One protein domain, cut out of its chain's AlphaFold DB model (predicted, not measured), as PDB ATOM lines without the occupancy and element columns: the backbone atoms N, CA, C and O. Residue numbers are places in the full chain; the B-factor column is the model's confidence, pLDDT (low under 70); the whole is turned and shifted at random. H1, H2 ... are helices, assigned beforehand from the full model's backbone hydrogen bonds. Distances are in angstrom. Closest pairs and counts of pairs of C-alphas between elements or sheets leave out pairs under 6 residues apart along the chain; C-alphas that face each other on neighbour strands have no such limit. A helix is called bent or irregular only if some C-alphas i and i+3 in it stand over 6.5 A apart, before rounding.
ATOM      1  N   ASP A 567     120.177 198.930 151.407       69.56
ATOM      2  CA  ASP A 567     119.539 198.887 150.077       69.56
ATOM      3  C   ASP A 567     118.258 198.029 149.939       69.56
ATOM      4  O   ASP A 567     117.368 198.424 149.178       69.56
ATOM      5  N   PRO A 568     118.076 196.886 150.644       74.00
ATOM      6  CA  PRO A 568     116.861 196.081 150.524       74.00
ATOM      7  C   PRO A 568     115.568 196.821 150.888       74.00
ATOM      8  O   PRO A 568     114.537 196.578 150.266       74.00
ATOM      9  N   ALA A 569     115.577 197.715 151.883       74.62
ATOM     10  CA  ALA A 569     114.359 198.436 152.262       74.62
ATOM     11  C   ALA A 569     113.945 199.431 151.167       74.62
ATOM     12  O   ALA A 569     112.776 199.480 150.773       74.62
ATOM     13  N   THR A 570     114.921 200.166 150.632       78.12
ATOM     14  CA  THR A 570     114.739 201.093 149.511       78.12
ATOM     15  C   THR A 570     114.299 200.353 148.248       78.12
ATOM     16  O   THR A 570     113.405 200.830 147.550       78.12
ATOM     17  N   GLU A 571     114.847 199.163 147.975       85.00
ATOM     18  CA  GLU A 571     114.420 198.300 146.862       85.00
ATOM     19  C   GLU A 571     112.950 197.906 146.990       85.00
ATOM     20  O   GLU A 571     112.183 198.121 146.054       85.00
ATOM     21  N   VAL A 572     112.529 197.397 148.153       80.88
ATOM     22  CA  VAL A 572     111.143 196.958 148.374       80.88
ATOM     23  C   VAL A 572     110.162 198.116 148.201       80.88
ATOM     24  O   VAL A 572     109.132 197.949 147.547       80.88
ATOM     25  N   LEU A 573     110.478 199.292 148.754       79.88
ATOM     26  CA  LEU A 573     109.651 200.491 148.596       79.88
ATOM     27  C   LEU A 573     109.578 200.926 147.136       79.88
ATOM     28  O   LEU A 573     108.488 201.166 146.619       79.88
ATOM     29  N   THR A 574     110.725 200.976 146.462       83.88
ATOM     30  CA  THR A 574     110.805 201.350 145.049       83.88
ATOM     31  C   THR A 574     109.979 200.394 144.200       83.88
ATOM     32  O   THR A 574     109.152 200.832 143.407       83.88
ATOM     33  N   ARG A 575     110.114 199.084 144.414       85.31
ATOM     34  CA  ARG A 575     109.359 198.056 143.696       85.31
ATOM     35  C   ARG A 575     107.858 198.100 143.986       85.31
ATOM     36  O   ARG A 575     107.075 197.769 143.102       85.31
ATOM     37  N   ALA A 576     107.445 198.492 145.190       83.19
ATOM     38  CA  ALA A 576     106.032 198.644 145.535       83.19
ATOM     39  C   ALA A 576     105.408 199.906 144.914       83.19
ATOM     40  O   ALA A 576     104.259 199.868 144.485       83.19
ATOM     41  N   LEU A 577     106.162 201.008 144.851       81.38
ATOM     42  CA  LEU A 577     105.673 202.307 144.379       81.38
ATOM     43  C   LEU A 577     105.805 202.489 142.865       81.38
ATOM     44  O   LEU A 577     104.948 203.122 142.254       81.38
ATOM     45  N   TYR A 578     106.846 201.934 142.243       83.06
ATOM     46  CA  TYR A 578     107.121 202.108 140.816       83.06
ATOM     47  C   TYR A 578     105.942 201.697 139.914       83.06
ATOM     48  O   TYR A 578     105.587 202.482 139.037       83.06
ATOM     49  N   PRO A 579     105.243 200.562 140.137       78.12
ATOM     50  CA  PRO A 579     104.067 200.197 139.341       78.12
ATOM     51  C   PRO A 579     102.909 201.198 139.448       78.12
ATOM     52  O   PRO A 579     102.116 201.305 138.512       78.12
ATOM     53  N   CYS A 580     102.822 201.935 140.561       80.31
ATOM     54  CA  CYS A 580     101.796 202.948 140.806       80.31
ATOM     55  C   CYS A 580     102.061 204.266 140.060       80.31
ATOM     56  O   CYS A 580     101.173 205.115 140.005       80.31
ATOM     57  N   ILE A 581     103.256 204.457 139.487       78.44
ATOM     58  CA  ILE A 581     103.590 205.648 138.700       78.44
ATOM     59  C   ILE A 581     102.923 205.525 137.318       78.44
ATOM     60  O   ILE A 581     103.068 204.484 136.668       78.44
ATOM     61  N   PRO A 582     102.198 206.549 136.833       71.50
ATOM     62  CA  PRO A 582     101.637 206.517 135.488       71.50
ATOM     63  C   PRO A 582     102.754 206.529 134.425       71.50
ATOM     64  O   PRO A 582     103.785 207.178 134.627       71.50
ATOM     65  N   PRO A 583     102.582 205.831 133.289       69.06
ATOM     66  CA  PRO A 583     103.538 205.880 132.183       69.06
ATOM     67  C   PRO A 583     103.641 207.307 131.619       69.06
ATOM     68  O   PRO A 583     102.645 208.035 131.549       69.06
ATOM     69  N   GLY A 606     108.015 204.534 129.230       60.56
ATOM     70  CA  GLY A 606     108.728 204.349 130.491       60.56
ATOM     71  C   GLY A 606     108.205 205.246 131.620       60.56
ATOM     72  O   GLY A 606     107.761 206.379 131.413       60.56
ATOM     73  N   ARG A 607     108.271 204.739 132.853       75.00
ATOM     74  CA  ARG A 607     108.002 205.519 134.067       75.00
ATOM     75  C   ARG A 607     109.296 206.207 134.497       75.00
ATOM     76  O   ARG A 607     110.360 205.597 134.464       75.00
ATOM     77  N   LYS A 608     109.215 207.468 134.922       73.94
ATOM     78  CA  LYS A 608     110.384 208.207 135.419       73.94
ATOM     79  C   LYS A 608     110.533 207.980 136.922       73.94
ATOM     80  O   LYS A 608     109.644 208.334 137.691       73.94
ATOM     81  N   LEU A 609     111.667 207.415 137.329       78.69
ATOM     82  CA  LEU A 609     112.076 207.264 138.721       78.69
ATOM     83  C   LEU A 609     113.447 207.917 138.891       78.69
ATOM     84  O   LEU A 609     114.374 207.615 138.145       78.69
ATOM     85  N   LEU A 610     113.569 208.793 139.883       78.31
ATOM     86  CA  LEU A 610     114.839 209.383 140.292       78.31
ATOM     87  C   LEU A 610     115.129 208.945 141.723       78.31
ATOM     88  O   LEU A 610     114.291 209.126 142.607       78.31
ATOM     89  N   VAL A 611     116.309 208.367 141.936       76.31
ATOM     90  CA  VAL A 611     116.792 207.931 143.249       76.31
ATOM     91  C   VAL A 611     118.067 208.699 143.558       76.31
ATOM     92  O   VAL A 611     118.967 208.771 142.724       76.31
ATOM     93  N   PHE A 612     118.133 209.277 144.753       73.12
ATOM     94  CA  PHE A 612     119.298 210.002 145.249       73.12
ATOM     95  C   PHE A 612     119.931 209.214 146.398       73.12
ATOM     96  O   PHE A 612     119.218 208.612 147.200       73.12
ATOM     97  N   SER A 613     121.259 209.233 146.476       72.69
ATOM     98  CA  SER A 613     122.045 208.742 147.611       72.69
ATOM     99  C   SER A 613     123.169 209.744 147.889       72.69
ATOM    100  O   SER A 613     123.614 210.450 146.979       72.69
ATOM    101  N   ASP A 614     123.622 209.795 149.140       62.31
ATOM    102  CA  ASP A 614     124.717 210.657 149.592       62.31
ATOM    103  C   ASP A 614     126.079 210.261 148.979       62.31
ATOM    104  O   ASP A 614     127.038 211.035 149.027       62.31
ATOM    105  N   SER A 615     126.175 209.082 148.351       65.38
ATOM    106  CA  SER A 615     127.376 208.588 147.675       65.38
ATOM    107  C   SER A 615     127.094 208.173 146.230       65.38
ATOM    108  O   SER A 615     126.198 207.380 145.940       65.38
ATOM    109  N   ARG A 616     127.941 208.631 145.293       65.62
ATOM    110  CA  ARG A 616     127.889 208.198 143.881       65.62
ATOM    111  C   ARG A 616     128.046 206.676 143.741       65.62
ATOM    112  O   ARG A 616     127.427 206.079 142.865       65.62
ATOM    113  N   GLN A 617     128.858 206.050 144.598       70.38
ATOM    114  CA  GLN A 617     129.074 204.600 144.571       70.38
ATOM    115  C   GLN A 617     127.834 203.835 145.036       70.38
ATOM    116  O   GLN A 617     127.461 202.846 144.411       70.38
ATOM    117  N   GLU A 618     127.173 204.315 146.089       71.38
ATOM    118  CA  GLU A 618     125.926 203.728 146.590       71.38
ATOM    119  C   GLU A 618     124.796 203.878 145.569       71.38
ATOM    120  O   GLU A 618     124.097 202.909 145.295       71.38
ATOM    121  N   ALA A 619     124.670 205.041 144.921       74.88
ATOM    122  CA  ALA A 619     123.688 205.243 143.855       74.88
ATOM    123  C   ALA A 619     123.886 204.266 142.679       74.88
ATOM    124  O   ALA A 619     122.927 203.643 142.215       74.88
ATOM    125  N   ALA A 620     125.130 204.093 142.214       77.06
ATOM    126  CA  ALA A 620     125.453 203.169 141.124       77.06
ATOM    127  C   ALA A 620     125.203 201.701 141.517       77.06
ATOM    128  O   ALA A 620     124.638 200.924 140.737       77.06
ATOM    129  N   PHE A 621     125.582 201.331 142.745       83.31
ATOM    130  CA  PHE A 621     125.305 200.012 143.303       83.31
ATOM    131  C   PHE A 621     123.799 199.749 143.383       83.31
ATOM    132  O   PHE A 621     123.336 198.725 142.881       83.31
ATOM    133  N   PHE A 622     123.031 200.688 143.944       84.81
ATOM    134  CA  PHE A 622     121.589 200.560 144.124       84.81
ATOM    135  C   PHE A 622     120.858 200.373 142.794       84.81
ATOM    136  O   PHE A 622     119.983 199.515 142.706       84.81
ATOM    137  N   ALA A 623     121.236 201.105 141.740       82.38
ATOM    138  CA  ALA A 623     120.631 200.946 140.416       82.38
ATOM    139  C   ALA A 623     120.797 199.513 139.876       82.38
ATOM    140  O   ALA A 623     119.827 198.870 139.467       82.38
ATOM    141  N   SER A 624     122.020 198.980 139.950       85.44
ATOM    142  CA  SER A 624     122.332 197.614 139.504       85.44
ATOM    143  C   SER A 624     121.641 196.565 140.383       85.44
ATOM    144  O   SER A 624     121.095 195.574 139.894       85.44
ATOM    145  N   TYR A 625     121.627 196.806 141.695       86.19
ATOM    146  CA  TYR A 625     120.978 195.960 142.689       86.19
ATOM    147  C   TYR A 625     119.461 195.875 142.467       86.19
ATOM    148  O   TYR A 625     118.909 194.773 142.409       86.19
ATOM    149  N   LEU A 626     118.799 197.023 142.290       86.44
ATOM    150  CA  LEU A 626     117.369 197.132 142.015       86.44
ATOM    151  C   LEU A 626     117.006 196.396 140.724       86.44
ATOM    152  O   LEU A 626     116.084 195.584 140.739       86.44
ATOM    153  N   GLN A 627     117.759 196.612 139.640       85.38
ATOM    154  CA  GLN A 627     117.526 195.934 138.364       85.38
ATOM    155  C   GLN A 627     117.611 194.409 138.513       85.38
ATOM    156  O   GLN A 627     116.711 193.683 138.090       85.38
ATOM    157  N   ALA A 628     118.659 193.910 139.175       86.06
ATOM    158  CA  ALA A 628     118.834 192.480 139.400       86.06
ATOM    159  C   ALA A 628     117.700 191.887 140.255       86.06
ATOM    160  O   ALA A 628     117.177 190.813 139.945       86.06
ATOM    161  N   LYS A 629     117.290 192.565 141.335       86.94
ATOM    162  CA  LYS A 629     116.188 192.105 142.198       86.94
ATOM    163  C   LYS A 629     114.848 192.126 141.479       86.94
ATOM    164  O   LYS A 629     114.120 191.134 141.550       86.94
ATOM    165  N   TYR A 630     114.566 193.186 140.731       87.00
ATOM    166  CA  TYR A 630     113.351 193.300 139.938       87.00
ATOM    167  C   TYR A 630     113.274 192.200 138.873       87.00
ATOM    168  O   TYR A 630     112.263 191.507 138.795       87.00
ATOM    169  N   ASN A 631     114.366 191.950 138.138       87.88
ATOM    170  CA  ASN A 631     114.445 190.877 137.143       87.88
ATOM    171  C   ASN A 631     114.223 189.485 137.759       87.88
ATOM    172  O   ASN A 631     113.482 188.677 137.200       87.88
ATOM    173  N   ASN A 632     114.799 189.200 138.932       87.81
ATOM    174  CA  ASN A 632     114.558 187.928 139.626       87.81
ATOM    175  C   ASN A 632     113.071 187.740 139.972       87.81
ATOM    176  O   ASN A 632     112.511 186.666 139.758       87.81
ATOM    177  N   VAL A 633     112.416 188.780 140.499       88.12
ATOM    178  CA  VAL A 633     110.985 188.731 140.842       88.12
ATOM    179  C   VAL A 633     110.119 188.614 139.590       88.12
ATOM    180  O   VAL A 633     109.173 187.828 139.588       88.12
ATOM    181  N   LEU A 634     110.456 189.344 138.522       90.75
ATOM    182  CA  LEU A 634     109.773 189.279 137.233       90.75
ATOM    183  C   LEU A 634     109.744 187.843 136.704       90.75
ATOM    184  O   LEU A 634     108.674 187.319 136.408       90.75
ATOM    185  N   TRP A 635     110.900 187.179 136.638       93.56
ATOM    186  CA  TRP A 635     110.971 185.816 136.118       93.56
ATOM    187  C   TRP A 635     110.327 184.786 137.041       93.56
ATOM    188  O   TRP A 635     109.639 183.895 136.552       93.56
ATOM    189  N   ARG A 636     110.445 184.940 138.366       93.12
ATOM    190  CA  ARG A 636     109.683 184.127 139.331       93.12
ATOM    191  C   ARG A 636     108.175 184.256 139.124       93.12
ATOM    192  O   ARG A 636     107.471 183.251 139.127       93.12
ATOM    193  N   HIS A 637     107.682 185.473 138.901       92.50
ATOM    194  CA  HIS A 637     106.275 185.703 138.595       92.50
ATOM    195  C   HIS A 637     105.874 185.039 137.272       92.50
ATOM    196  O   HIS A 637     104.858 184.351 137.224       92.50
ATOM    197  N   SER A 638     106.692 185.176 136.226       94.69
ATOM    198  CA  SER A 638     106.472 184.514 134.934       94.69
ATOM    199  C   SER A 638     106.433 182.988 135.053       94.69
ATOM    200  O   SER A 638     105.554 182.368 134.464       94.69
ATOM    201  N   ILE A 639     107.321 182.382 135.853       94.62
ATOM    202  CA  ILE A 639     107.310 180.936 136.138       94.62
ATOM    203  C   ILE A 639     105.959 180.524 136.732       94.62
ATOM    204  O   ILE A 639     105.323 179.609 136.217       94.62
ATOM    205  N   ILE A 640     105.491 181.221 137.770       93.81
ATOM    206  CA  ILE A 640     104.214 180.907 138.428       93.81
ATOM    207  C   ILE A 640     103.025 181.092 137.480       93.81
ATOM    208  O   ILE A 640     102.138 180.245 137.448       93.81
ATOM    209  N   GLN A 641     103.007 182.159 136.678       93.38
ATOM    210  CA  GLN A 641     101.953 182.381 135.682       93.38
ATOM    211  C   GLN A 641     101.889 181.243 134.658       93.38
ATOM    212  O   GLN A 641     100.806 180.746 134.360       93.38
ATOM    213  N   VAL A 642     103.043 180.802 134.152       93.94
ATOM    214  CA  VAL A 642     103.123 179.705 133.177       93.94
ATOM    215  C   VAL A 642     102.729 178.372 133.810       93.94
ATOM    216  O   VAL A 642     101.950 177.637 133.216       93.94
ATOM    217  N   ILE A 643     103.190 178.071 135.028       91.56
ATOM    218  CA  ILE A 643     102.780 176.857 135.756       91.56
ATOM    219  C   ILE A 643     101.265 176.856 135.992       91.56
ATOM    220  O   ILE A 643     100.620 175.835 135.778       91.56
ATOM    221  N   ASN A 644     100.674 177.999 136.350       90.19
ATOM    222  CA  ASN A 644      99.226 178.115 136.529       90.19
ATOM    223  C   ASN A 644      98.438 177.837 135.239       90.19
ATOM    224  O   ASN A 644      97.347 177.285 135.300       90.19
ATOM    225  N   GLN A 645      98.991 178.178 134.073       89.25
ATOM    226  CA  GLN A 645      98.393 177.845 132.773       89.25
ATOM    227  C   GLN A 645      98.537 176.361 132.408       89.25
ATOM    228  O   GLN A 645      97.823 175.878 131.537       89.25
ATOM    229  N   LEU A 646      99.455 175.645 133.059       87.00
ATOM    230  CA  LEU A 646      99.747 174.231 132.835       87.00
ATOM    231  C   LEU A 646      99.164 173.327 133.936       87.00
ATOM    232  O   LEU A 646      99.533 172.161 134.009       87.00
ATOM    233  N   GLN A 647      98.251 173.835 134.774       76.88
ATOM    234  CA  GLN A 647      97.649 173.089 135.893       76.88
ATOM    235  C   GLN A 647      96.889 171.823 135.479       76.88
ATOM    236  O   GLN A 647      96.637 170.971 136.322       76.88
ATOM    237  N   GLU A 648      96.514 171.696 134.205       79.19
ATOM    238  CA  GLU A 648      95.866 170.491 133.670       79.19
ATOM    239  C   GLU A 648      96.821 169.287 133.572       79.19
ATOM    240  O   GLU A 648      96.365 168.162 133.379       79.19
ATOM    241  N   TYR A 649      98.133 169.506 133.698       78.94
ATOM    242  CA  TYR A 649      99.144 168.454 133.704       78.94
ATOM    243  C   TYR A 649      99.568 168.125 135.138       78.94
ATOM    244  O   TYR A 649      99.975 169.015 135.882       78.94
ATOM    245  N   ASP A 650      99.547 166.837 135.490       70.00
ATOM    246  CA  ASP A 650      99.942 166.370 136.827       70.00
ATOM    247  C   ASP A 650     101.444 166.581 137.107       70.00
ATOM    248  O   ASP A 650     101.817 166.931 138.224       70.00
ATOM    249  N   ASP A 651     102.301 166.438 136.085       77.00
ATOM    250  CA  ASP A 651     103.757 166.596 136.192       77.00
ATOM    251  C   ASP A 651     104.326 167.430 135.030       77.00
ATOM    252  O   ASP A 651     104.201 167.073 133.854       77.00
ATOM    253  N   ILE A 652     105.029 168.523 135.349       87.25
ATOM    254  CA  ILE A 652     105.656 169.417 134.362       87.25
ATOM    255  C   ILE A 652     107.175 169.212 134.372       87.25
ATOM    256  O   ILE A 652     107.847 169.443 135.377       87.25
ATOM    257  N   ARG A 653     107.750 168.820 133.227       88.44
ATOM    258  CA  ARG A 653     109.211 168.679 133.070       88.44
ATOM    259  C   ARG A 653     109.892 170.041 132.921       88.44
ATOM    260  O   ARG A 653     109.345 170.943 132.289       88.44
ATOM    261  N   ILE A 654     111.119 170.161 133.436       87.69
ATOM    262  CA  ILE A 654     111.914 171.405 133.388       87.69
ATOM    263  C   ILE A 654     112.138 171.880 131.940       87.69
ATOM    264  O   ILE A 654     112.021 173.075 131.668       87.69
ATOM    265  N   ASP A 655     112.380 170.968 130.995       86.81
ATOM    266  CA  ASP A 655     112.574 171.322 129.581       86.81
ATOM    267  C   ASP A 655     111.291 171.866 128.937       86.81
ATOM    268  O   ASP A 655     111.305 172.887 128.245       86.81
ATOM    269  N   SER A 656     110.148 171.233 129.220       89.19
ATOM    270  CA  SER A 656     108.834 171.707 128.774       89.19
ATOM    271  C   SER A 656     108.512 173.082 129.363       89.19
ATOM    272  O   SER A 656     108.050 173.972 128.645       89.19
ATOM    273  N   LEU A 657     108.818 173.280 130.649       92.00
ATOM    274  CA  LEU A 657     108.635 174.551 131.343       92.00
ATOM    275  C   LEU A 657     109.530 175.653 130.759       92.00
ATOM    276  O   LEU A 657     109.064 176.773 130.554       92.00
ATOM    277  N   THR A 658     110.784 175.334 130.427       93.88
ATOM    278  CA  THR A 658     111.726 176.262 129.778       93.88
ATOM    279  C   THR A 658     111.127 176.819 128.491       93.88
ATOM    280  O   THR A 658     111.034 178.036 128.321       93.88
ATOM    281  N   ASN A 659     110.653 175.941 127.605       91.88
ATOM    282  CA  ASN A 659     110.072 176.345 126.324       91.88
ATOM    283  C   ASN A 659     108.807 177.196 126.505       91.88
ATOM    284  O   ASN A 659     108.618 178.196 125.805       91.88
ATOM    285  N   ALA A 660     107.956 176.834 127.469       93.50
ATOM    286  CA  ALA A 660     106.746 177.585 127.780       93.50
ATOM    287  C   ALA A 660     107.063 179.000 128.300       93.50
ATOM    288  O   ALA A 660     106.456 179.971 127.843       93.50
ATOM    289  N   ILE A 661     108.059 179.145 129.181       95.69
ATOM    290  CA  ILE A 661     108.487 180.449 129.707       95.69
ATOM    291  C   ILE A 661     109.150 181.298 128.622       95.69
ATOM    292  O   ILE A 661     108.865 182.491 128.544       95.69
ATOM    293  N   VAL A 662     109.983 180.717 127.752       95.31
ATOM    294  CA  VAL A 662     110.572 181.453 126.619       95.31
ATOM    295  C   VAL A 662     109.472 181.997 125.708       95.31
ATOM    296  O   VAL A 662     109.496 183.173 125.341       95.31
ATOM    297  N   LYS A 663     108.462 181.182 125.384       93.94
ATOM    298  CA  LYS A 663     107.305 181.621 124.591       93.94
ATOM    299  C   LYS A 663     106.541 182.750 125.287       93.94
ATOM    300  O   LYS A 663     106.249 183.762 124.651       93.94
ATOM    301  N   TYR A 664     106.263 182.604 126.582       94.62
ATOM    302  CA  TYR A 664     105.588 183.624 127.385       94.62
ATOM    303  C   TYR A 664     106.382 184.941 127.429       94.62
ATOM    304  O   TYR A 664     105.826 186.013 127.189       94.62
ATOM    305  N   GLY A 665     107.696 184.869 127.653       92.94
ATOM    306  CA  GLY A 665     108.588 186.026 127.685       92.94
ATOM    307  C   GLY A 665     108.650 186.771 126.350       92.94
ATOM    308  O   GLY A 665     108.642 188.000 126.352       92.94
ATOM    309  N   LYS A 666     108.630 186.055 125.214       92.25
ATOM    310  CA  LYS A 666     108.546 186.665 123.874       92.25
ATOM    311  C   LYS A 666     107.205 187.370 123.665       92.25
ATOM    312  O   LYS A 666     107.183 188.506 123.217       92.25
ATOM    313  N   GLN A 667     106.093 186.732 124.038       92.00
ATOM    314  CA  GLN A 667     104.751 187.319 123.908       92.00
ATOM    315  C   GLN A 667     104.555 188.582 124.756       92.00
ATOM    316  O   GLN A 667     103.746 189.438 124.408       92.00
ATOM    317  N   LYS A 668     105.254 188.677 125.890       89.44
ATOM    318  CA  LYS A 668     105.161 189.797 126.834       89.44
ATOM    319  C   LYS A 668     106.327 190.787 126.738       89.44
ATOM    320  O   LYS A 668     106.387 191.687 127.567       89.44
ATOM    321  N   ASN A 669     107.221 190.636 125.755       87.88
ATOM    322  CA  ASN A 669     108.407 191.482 125.566       87.88
ATOM    323  C   ASN A 669     109.259 191.636 126.844       87.88
ATOM    324  O   ASN A 669     109.667 192.734 127.205       87.88
ATOM    325  N   LEU A 670     109.508 190.528 127.555       89.44
ATOM    326  CA  LEU A 670     110.248 190.529 128.830       89.44
ATOM    327  C   LEU A 670     111.769 190.387 128.670       89.44
ATOM    328  O   LEU A 670     112.498 190.471 129.656       89.44
ATOM    329  N   PHE A 671     112.244 190.108 127.457       90.12
ATOM    330  CA  PHE A 671     113.664 189.937 127.162       90.12
ATOM    331  C   PHE A 671     114.313 191.266 126.785       90.12
ATOM    332  O   PHE A 671     113.672 192.120 126.176       90.12
ATOM    333  N   GLU A 672     115.600 191.408 127.102       86.00
ATOM    334  CA  GLU A 672     116.383 192.551 126.637       86.00
ATOM    335  C   GLU A 672     116.448 192.575 125.097       86.00
ATOM    336  O   GLU A 672     116.550 191.511 124.464       86.00
ATOM    337  N   PRO A 673     116.368 193.764 124.470       82.81
ATOM    338  CA  PRO A 673     116.517 193.897 123.027       82.81
ATOM    339  C   PRO A 673     117.867 193.348 122.551       82.81
ATOM    340  O   PRO A 673     118.892 193.577 123.183       82.81
ATOM    341  N   GLY A 674     117.871 192.658 121.411       84.75
ATOM    342  CA  GLY A 674     119.093 192.133 120.790       84.75
ATOM    343  C   GLY A 674     119.449 190.691 121.155       84.75
ATOM    344  O   GLY A 674     120.270 190.111 120.456       84.75
ATOM    345  N   LEU A 675     118.796 190.087 122.156       89.56
ATOM    346  CA  LEU A 675     119.012 188.674 122.482       89.56
ATOM    347  C   LEU A 675     118.453 187.751 121.392       89.56
ATOM    348  O   LEU A 675     117.277 187.862 121.003       89.56
ATOM    349  N   ASP A 676     119.263 186.790 120.955       93.12
ATOM    350  CA  ASP A 676     118.818 185.719 120.070       93.12
ATOM    351  C   ASP A 676     118.008 184.641 120.823       93.12
ATOM    352  O   ASP A 676     117.754 184.720 122.028       93.12
ATOM    353  N   ASP A 677     117.498 183.643 120.103       91.12
ATOM    354  CA  ASP A 677     116.652 182.607 120.701       91.12
ATOM    355  C   ASP A 677     117.413 181.617 121.595       91.12
ATOM    356  O   ASP A 677     116.841 181.128 122.574       91.12
ATOM    357  N   ILE A 678     118.692 181.368 121.308       92.94
ATOM    358  CA  ILE A 678     119.559 180.499 122.111       92.94
ATOM    359  C   ILE A 678     119.909 181.213 123.418       92.94
ATOM    360  O   ILE A 678     119.822 180.617 124.491       92.94
ATOM    361  N   GLU A 679     120.234 182.502 123.354       92.88
ATOM    362  CA  GLU A 679     120.518 183.344 124.513       92.88
ATOM    363  C   GLU A 679     119.298 183.472 125.432       92.88
ATOM    364  O   GLU A 679     119.424 183.336 126.653       92.88
ATOM    365  N   LYS A 680     118.093 183.637 124.866       94.44
ATOM    366  CA  LYS A 680     116.836 183.615 125.636       94.44
ATOM    367  C   LYS A 680     116.632 182.279 126.339       94.44
ATOM    368  O   LYS A 680     116.272 182.255 127.515       94.44
ATOM    369  N   GLN A 681     116.857 181.166 125.640       94.12
ATOM    370  CA  GLN A 681     116.716 179.836 126.226       94.12
ATOM    371  C   GLN A 681     117.738 179.608 127.344       94.12
ATOM    372  O   GLN A 681     117.358 179.165 128.429       94.12
ATOM    373  N   LYS A 682     119.000 179.989 127.120       94.19
ATOM    374  CA  LYS A 682     120.067 179.951 128.124       94.19
ATOM    375  C   LYS A 682     119.689 180.747 129.372       94.19
ATOM    376  O   LYS A 682     119.799 180.219 130.473       94.19
ATOM    377  N   LEU A 683     119.190 181.977 129.216       93.38
ATOM    378  CA  LEU A 683     118.757 182.817 130.337       93.38
ATOM    379  C   LEU A 683     117.690 182.118 131.192       93.38
ATOM    380  O   LEU A 683     117.825 182.043 132.414       93.38
ATOM    381  N   ILE A 684     116.644 181.578 130.558       95.38
ATOM    382  CA  ILE A 684     115.556 180.898 131.275       95.38
ATOM    383  C   ILE A 684     116.042 179.615 131.949       95.38
ATOM    384  O   ILE A 684     115.691 179.377 133.107       95.38
ATOM    385  N   GLN A 685     116.876 178.815 131.279       94.50
ATOM    386  CA  GLN A 685     117.460 177.619 131.888       94.50
ATOM    387  C   GLN A 685     118.318 177.979 133.105       94.50
ATOM    388  O   GLN A 685     118.151 177.366 134.155       94.50
ATOM    389  N   THR A 686     119.162 179.012 133.022       93.12
ATOM    390  CA  THR A 686     119.961 179.490 134.163       93.12
ATOM    391  C   THR A 686     119.072 179.866 135.354       93.12
ATOM    392  O   THR A 686     119.359 179.477 136.488       93.12
ATOM    393  N   ILE A 687     117.957 180.565 135.115       92.50
ATOM    394  CA  ILE A 687     117.007 180.956 136.169       92.50
ATOM    395  C   ILE A 687     116.323 179.732 136.788       92.50
ATOM    396  O   ILE A 687     116.280 179.608 138.014       92.50
ATOM    397  N   LEU A 688     115.813 178.810 135.967       93.12
ATOM    398  CA  LEU A 688     115.145 177.598 136.447       93.12
ATOM    399  C   LEU A 688     116.095 176.696 137.230       93.12
ATOM    400  O   LEU A 688     115.717 176.188 138.282       93.12
ATOM    401  N   ILE A 689     117.334 176.538 136.766       92.00
ATOM    402  CA  ILE A 689     118.361 175.775 137.477       92.00
ATOM    403  C   ILE A 689     118.708 176.445 138.809       92.00
ATOM    404  O   ILE A 689     118.846 175.759 139.819       92.00
ATOM    405  N   LYS A 690     118.771 177.779 138.867       89.94
ATOM    406  CA  LYS A 690     118.986 178.498 140.130       89.94
ATOM    407  C   LYS A 690     117.855 178.253 141.139       89.94
ATOM    408  O   LYS A 690     118.142 178.049 142.322       89.94
ATOM    409  N   GLU A 691     116.598 178.236 140.688       91.69
ATOM    410  CA  GLU A 691     115.449 177.845 141.523       91.69
ATOM    411  C   GLU A 691     115.523 176.361 141.915       91.69
ATOM    412  O   GLU A 691     115.318 176.024 143.081       91.69
ATOM    413  N   PHE A 692     115.917 175.483 140.988       91.38
ATOM    414  CA  PHE A 692     116.136 174.057 141.234       91.38
ATOM    415  C   PHE A 692     117.273 173.785 142.224       91.38
ATOM    416  O   PHE A 692     117.218 172.809 142.953       91.38
ATOM    417  N   MET A 693     118.293 174.632 142.332       87.50
ATOM    418  CA  MET A 693     119.352 174.483 143.342       87.50
ATOM    419  C   MET A 693     118.914 174.964 144.737       87.50
ATOM    420  O   MET A 693     119.653 174.794 145.705       87.50
ATOM    421  N   ASN A 694     117.743 175.608 144.855       84.31
ATOM    422  CA  ASN A 694     117.211 176.186 146.096       84.31
ATOM    423  C   ASN A 694     118.228 177.081 146.844       84.31
ATOM    424  O   ASN A 694     118.293 177.133 148.078       84.31
ATOM    425  N   SER A 695     119.060 177.803 146.082       74.62
ATOM    426  CA  SER A 695     120.154 178.611 146.634       74.62
ATOM    427  C   SER A 695     119.640 179.703 147.581       74.62
ATOM    428  O   SER A 695     120.277 179.984 148.601       74.62
ATOM    429  N   GLU A 696     118.452 180.246 147.302       77.94
ATOM    430  CA  GLU A 696     117.792 181.327 148.045       77.94
ATOM    431  C   GLU A 696     116.542 180.853 148.813       77.94
ATOM    432  O   GLU A 696     115.495 181.487 148.750       77.94
ATOM    433  N   ARG A 697     116.634 179.754 149.572       76.81
ATOM    434  CA  ARG A 697     115.495 179.102 150.261       76.81
ATOM    435  C   ARG A 697     114.499 180.009 151.010       76.81
ATOM    436  O   ARG A 697     113.350 179.631 151.156       76.81
ATOM    437  N   GLN A 698     114.880 181.177 151.519       75.69
ATOM    438  CA  GLN A 698     113.919 182.058 152.208       75.69
ATOM    439  C   GLN A 698     112.991 182.835 151.259       75.69
ATOM    440  O   GLN A 698     111.931 183.283 151.683       75.69
ATOM    441  N   ILE A 699     113.404 183.029 150.004       80.12
ATOM    442  CA  ILE A 699     112.719 183.890 149.024       80.12
ATOM    443  C   ILE A 699     112.515 183.223 147.653       80.12
ATOM    444  O   ILE A 699     111.854 183.801 146.790       80.12
ATOM    445  N   GLY A 700     113.113 182.051 147.428       87.38
ATOM    446  CA  GLY A 700     112.925 181.224 146.238       87.38
ATOM    447  C   GLY A 700     111.561 180.542 146.229       87.38
ATOM    448  O   GLY A 700     110.926 180.381 147.273       87.38
ATOM    449  N   LEU A 701     111.111 180.125 145.048       92.38
ATOM    450  CA  LEU A 701     109.753 179.616 144.846       92.38
ATOM    451  C   LEU A 701     109.481 178.343 145.658       92.38
ATOM    452  O   LEU A 701     108.438 178.233 146.301       92.38
ATOM    453  N   GLU A 702     110.432 177.405 145.671       90.25
ATOM    454  CA  GLU A 702     110.302 176.153 146.425       90.25
ATOM    455  C   GLU A 702     110.302 176.396 147.937       90.25
ATOM    456  O   GLU A 702     109.496 175.838 148.677       90.25
ATOM    457  N   GLY A 703     111.182 177.277 148.411       85.62
ATOM    458  CA  GLY A 703     111.279 177.595 149.830       85.62
ATOM    459  C   GLY A 703     110.071 178.351 150.391       85.62
ATOM    460  O   GLY A 703     109.758 178.204 151.572       85.62
ATOM    461  N   LEU A 704     109.356 179.095 149.541       89.19
ATOM    462  CA  LEU A 704     108.057 179.701 149.850       89.19
ATOM    463  C   LEU A 704     106.881 178.713 149.731       89.19
ATOM    464  O   LEU A 704     105.752 179.082 150.046       89.19
ATOM    465  N   GLY A 705     107.125 177.477 149.282       90.62
ATOM    466  CA  GLY A 705     106.094 176.457 149.085       90.62
ATOM    467  C   GLY A 705     105.203 176.693 147.864       90.62
ATOM    468  O   GLY A 705     104.099 176.162 147.813       90.62
ATOM    469  N   LEU A 706     105.651 177.503 146.897       90.56
ATOM    470  CA  LEU A 706     104.898 177.796 145.672       90.56
ATOM    471  C   LEU A 706     105.091 176.728 144.590       90.56
ATOM    472  O   LEU A 706     104.225 176.557 143.740       90.56
ATOM    473  N   ILE A 707     106.232 176.034 144.615       90.44
ATOM    474  CA  ILE A 707     106.554 174.904 143.737       90.44
ATOM    475  C   ILE A 707     107.267 173.815 144.545       90.44
ATOM    476  O   ILE A 707     107.785 174.080 145.629       90.44
ATOM    477  N   SER A 708     107.358 172.606 143.998       89.44
ATOM    478  CA  SER A 708     108.197 171.535 144.540       89.44
ATOM    479  C   SER A 708     108.865 170.768 143.412       89.44
ATOM    480  O   SER A 708     108.217 170.479 142.408       89.44
TER     481      SER A 708
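AT A GLANCE: This is residues 567 to 583 and 606 to 708 of the 835 residues of the protein "DEAD/DEAH box helicase domain protein" of Caldibacillus thermoamylovorans (UniProt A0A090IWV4). One long helix, H2, is a spine that makes the length of an elongated model, and the other three helices are set crosswise to it in two places. H1 crosses the first half of H2, while H3 and H4, packed on each other at a steep angle, form a cluster beside its second half, where H3 is the one that packs on H2; a stretch with no named element follows H4. The printed part has 120 residues with four named helices, in the order H1, H2, H3, H4 along the chain, and no named strand; the class is all helix, with 74 residues in the helices. It is only just compact, close to loose, with a radius of gyration of the C-alphas of 16.2 A, and the C-alphas span 51 by 33 by 26 A along their three main axes.

IN THESE COORDINATES: The longest helix is H2, residues 616 to 645, which measures 43.8 A from C-alpha 616 at (127.889, 208.198, 143.881) to C-alpha 645 at (98.393, 177.845, 132.773). Before it in the chain is H1, residues 567 to 580, which measures 20.4 A and begins with C-alpha 567 at (119.539, 198.887, 150.077). H1 is irregular, but only just: C-alphas 576 and 579 are 6.7 A apart, and its line is a rough one. After H2 follows H3, residues 654 to 667, 19.9 A from first to last C-alpha. H4 is residues 677 to 692, 22.2 A from first to last C-alpha, and ends with C-alpha 692 at (116.136, 174.057, 141.234). Residues 693 to 708 follow H4 with no named element.

HOW THE PARTS SIT: H2 touches H1 with residues 622 to 630 alone. The closest C-alphas of the two are those of Glu 571 and Leu 626, 5.8 A apart, and the helices run the same way at a steep tilt of 59 degrees. H2 touches H3 with residues 638 to 643 alone, and there the closest C-alphas are those of Val 642 and Ile 661, 6.4 A apart. H2 and H3 run opposite ways at a steep tilt of 69 degrees, only just short of about perpendicular. H3 and H4 touch, with the C-alphas of Thr 658 and Ile 684 closest at 6.2 A, and run opposite ways at a steep tilt of 54 degrees. H2 and H4 are close but not clearly touching: their closest C-alphas, those of Trp 635 and Ile 687, are 7.7 A apart, and their lines are about perpendicular at 87 degrees. H1 is apart from H3 and from H4. The packing of the helices is mostly crossed, with 0 of the 3 touching pairs at a shallow tilt. In H2, H3 and H4 every O i to N i+4 pair is within hydrogen-bond range, and in H1 8 of 10 are.

THE WHOLE: The two C-alphas farthest apart are those of Asp 614 and Asp 650, at 52.3 A, and the first and last printed C-alphas, of Asp 567 and Ser 708, are 30.1 A apart. Residues 584 to 605 are not printed, and C-alphas 583 and 606 are 5.7 A apart across the cut, which lies in the link from H1 to H2. Of the links that are printed whole, H2 to H3 with 8 residues and H3 to H4 with 9 residues are short, and no link is long. The C-alphas of residues 693 to 708 lie 11 to 18 A from the mean of all C-alphas. The mean pLDDT of the printed part is 85.2, and six residues are under 70: residues 567, 583, 606 and 614 to 616.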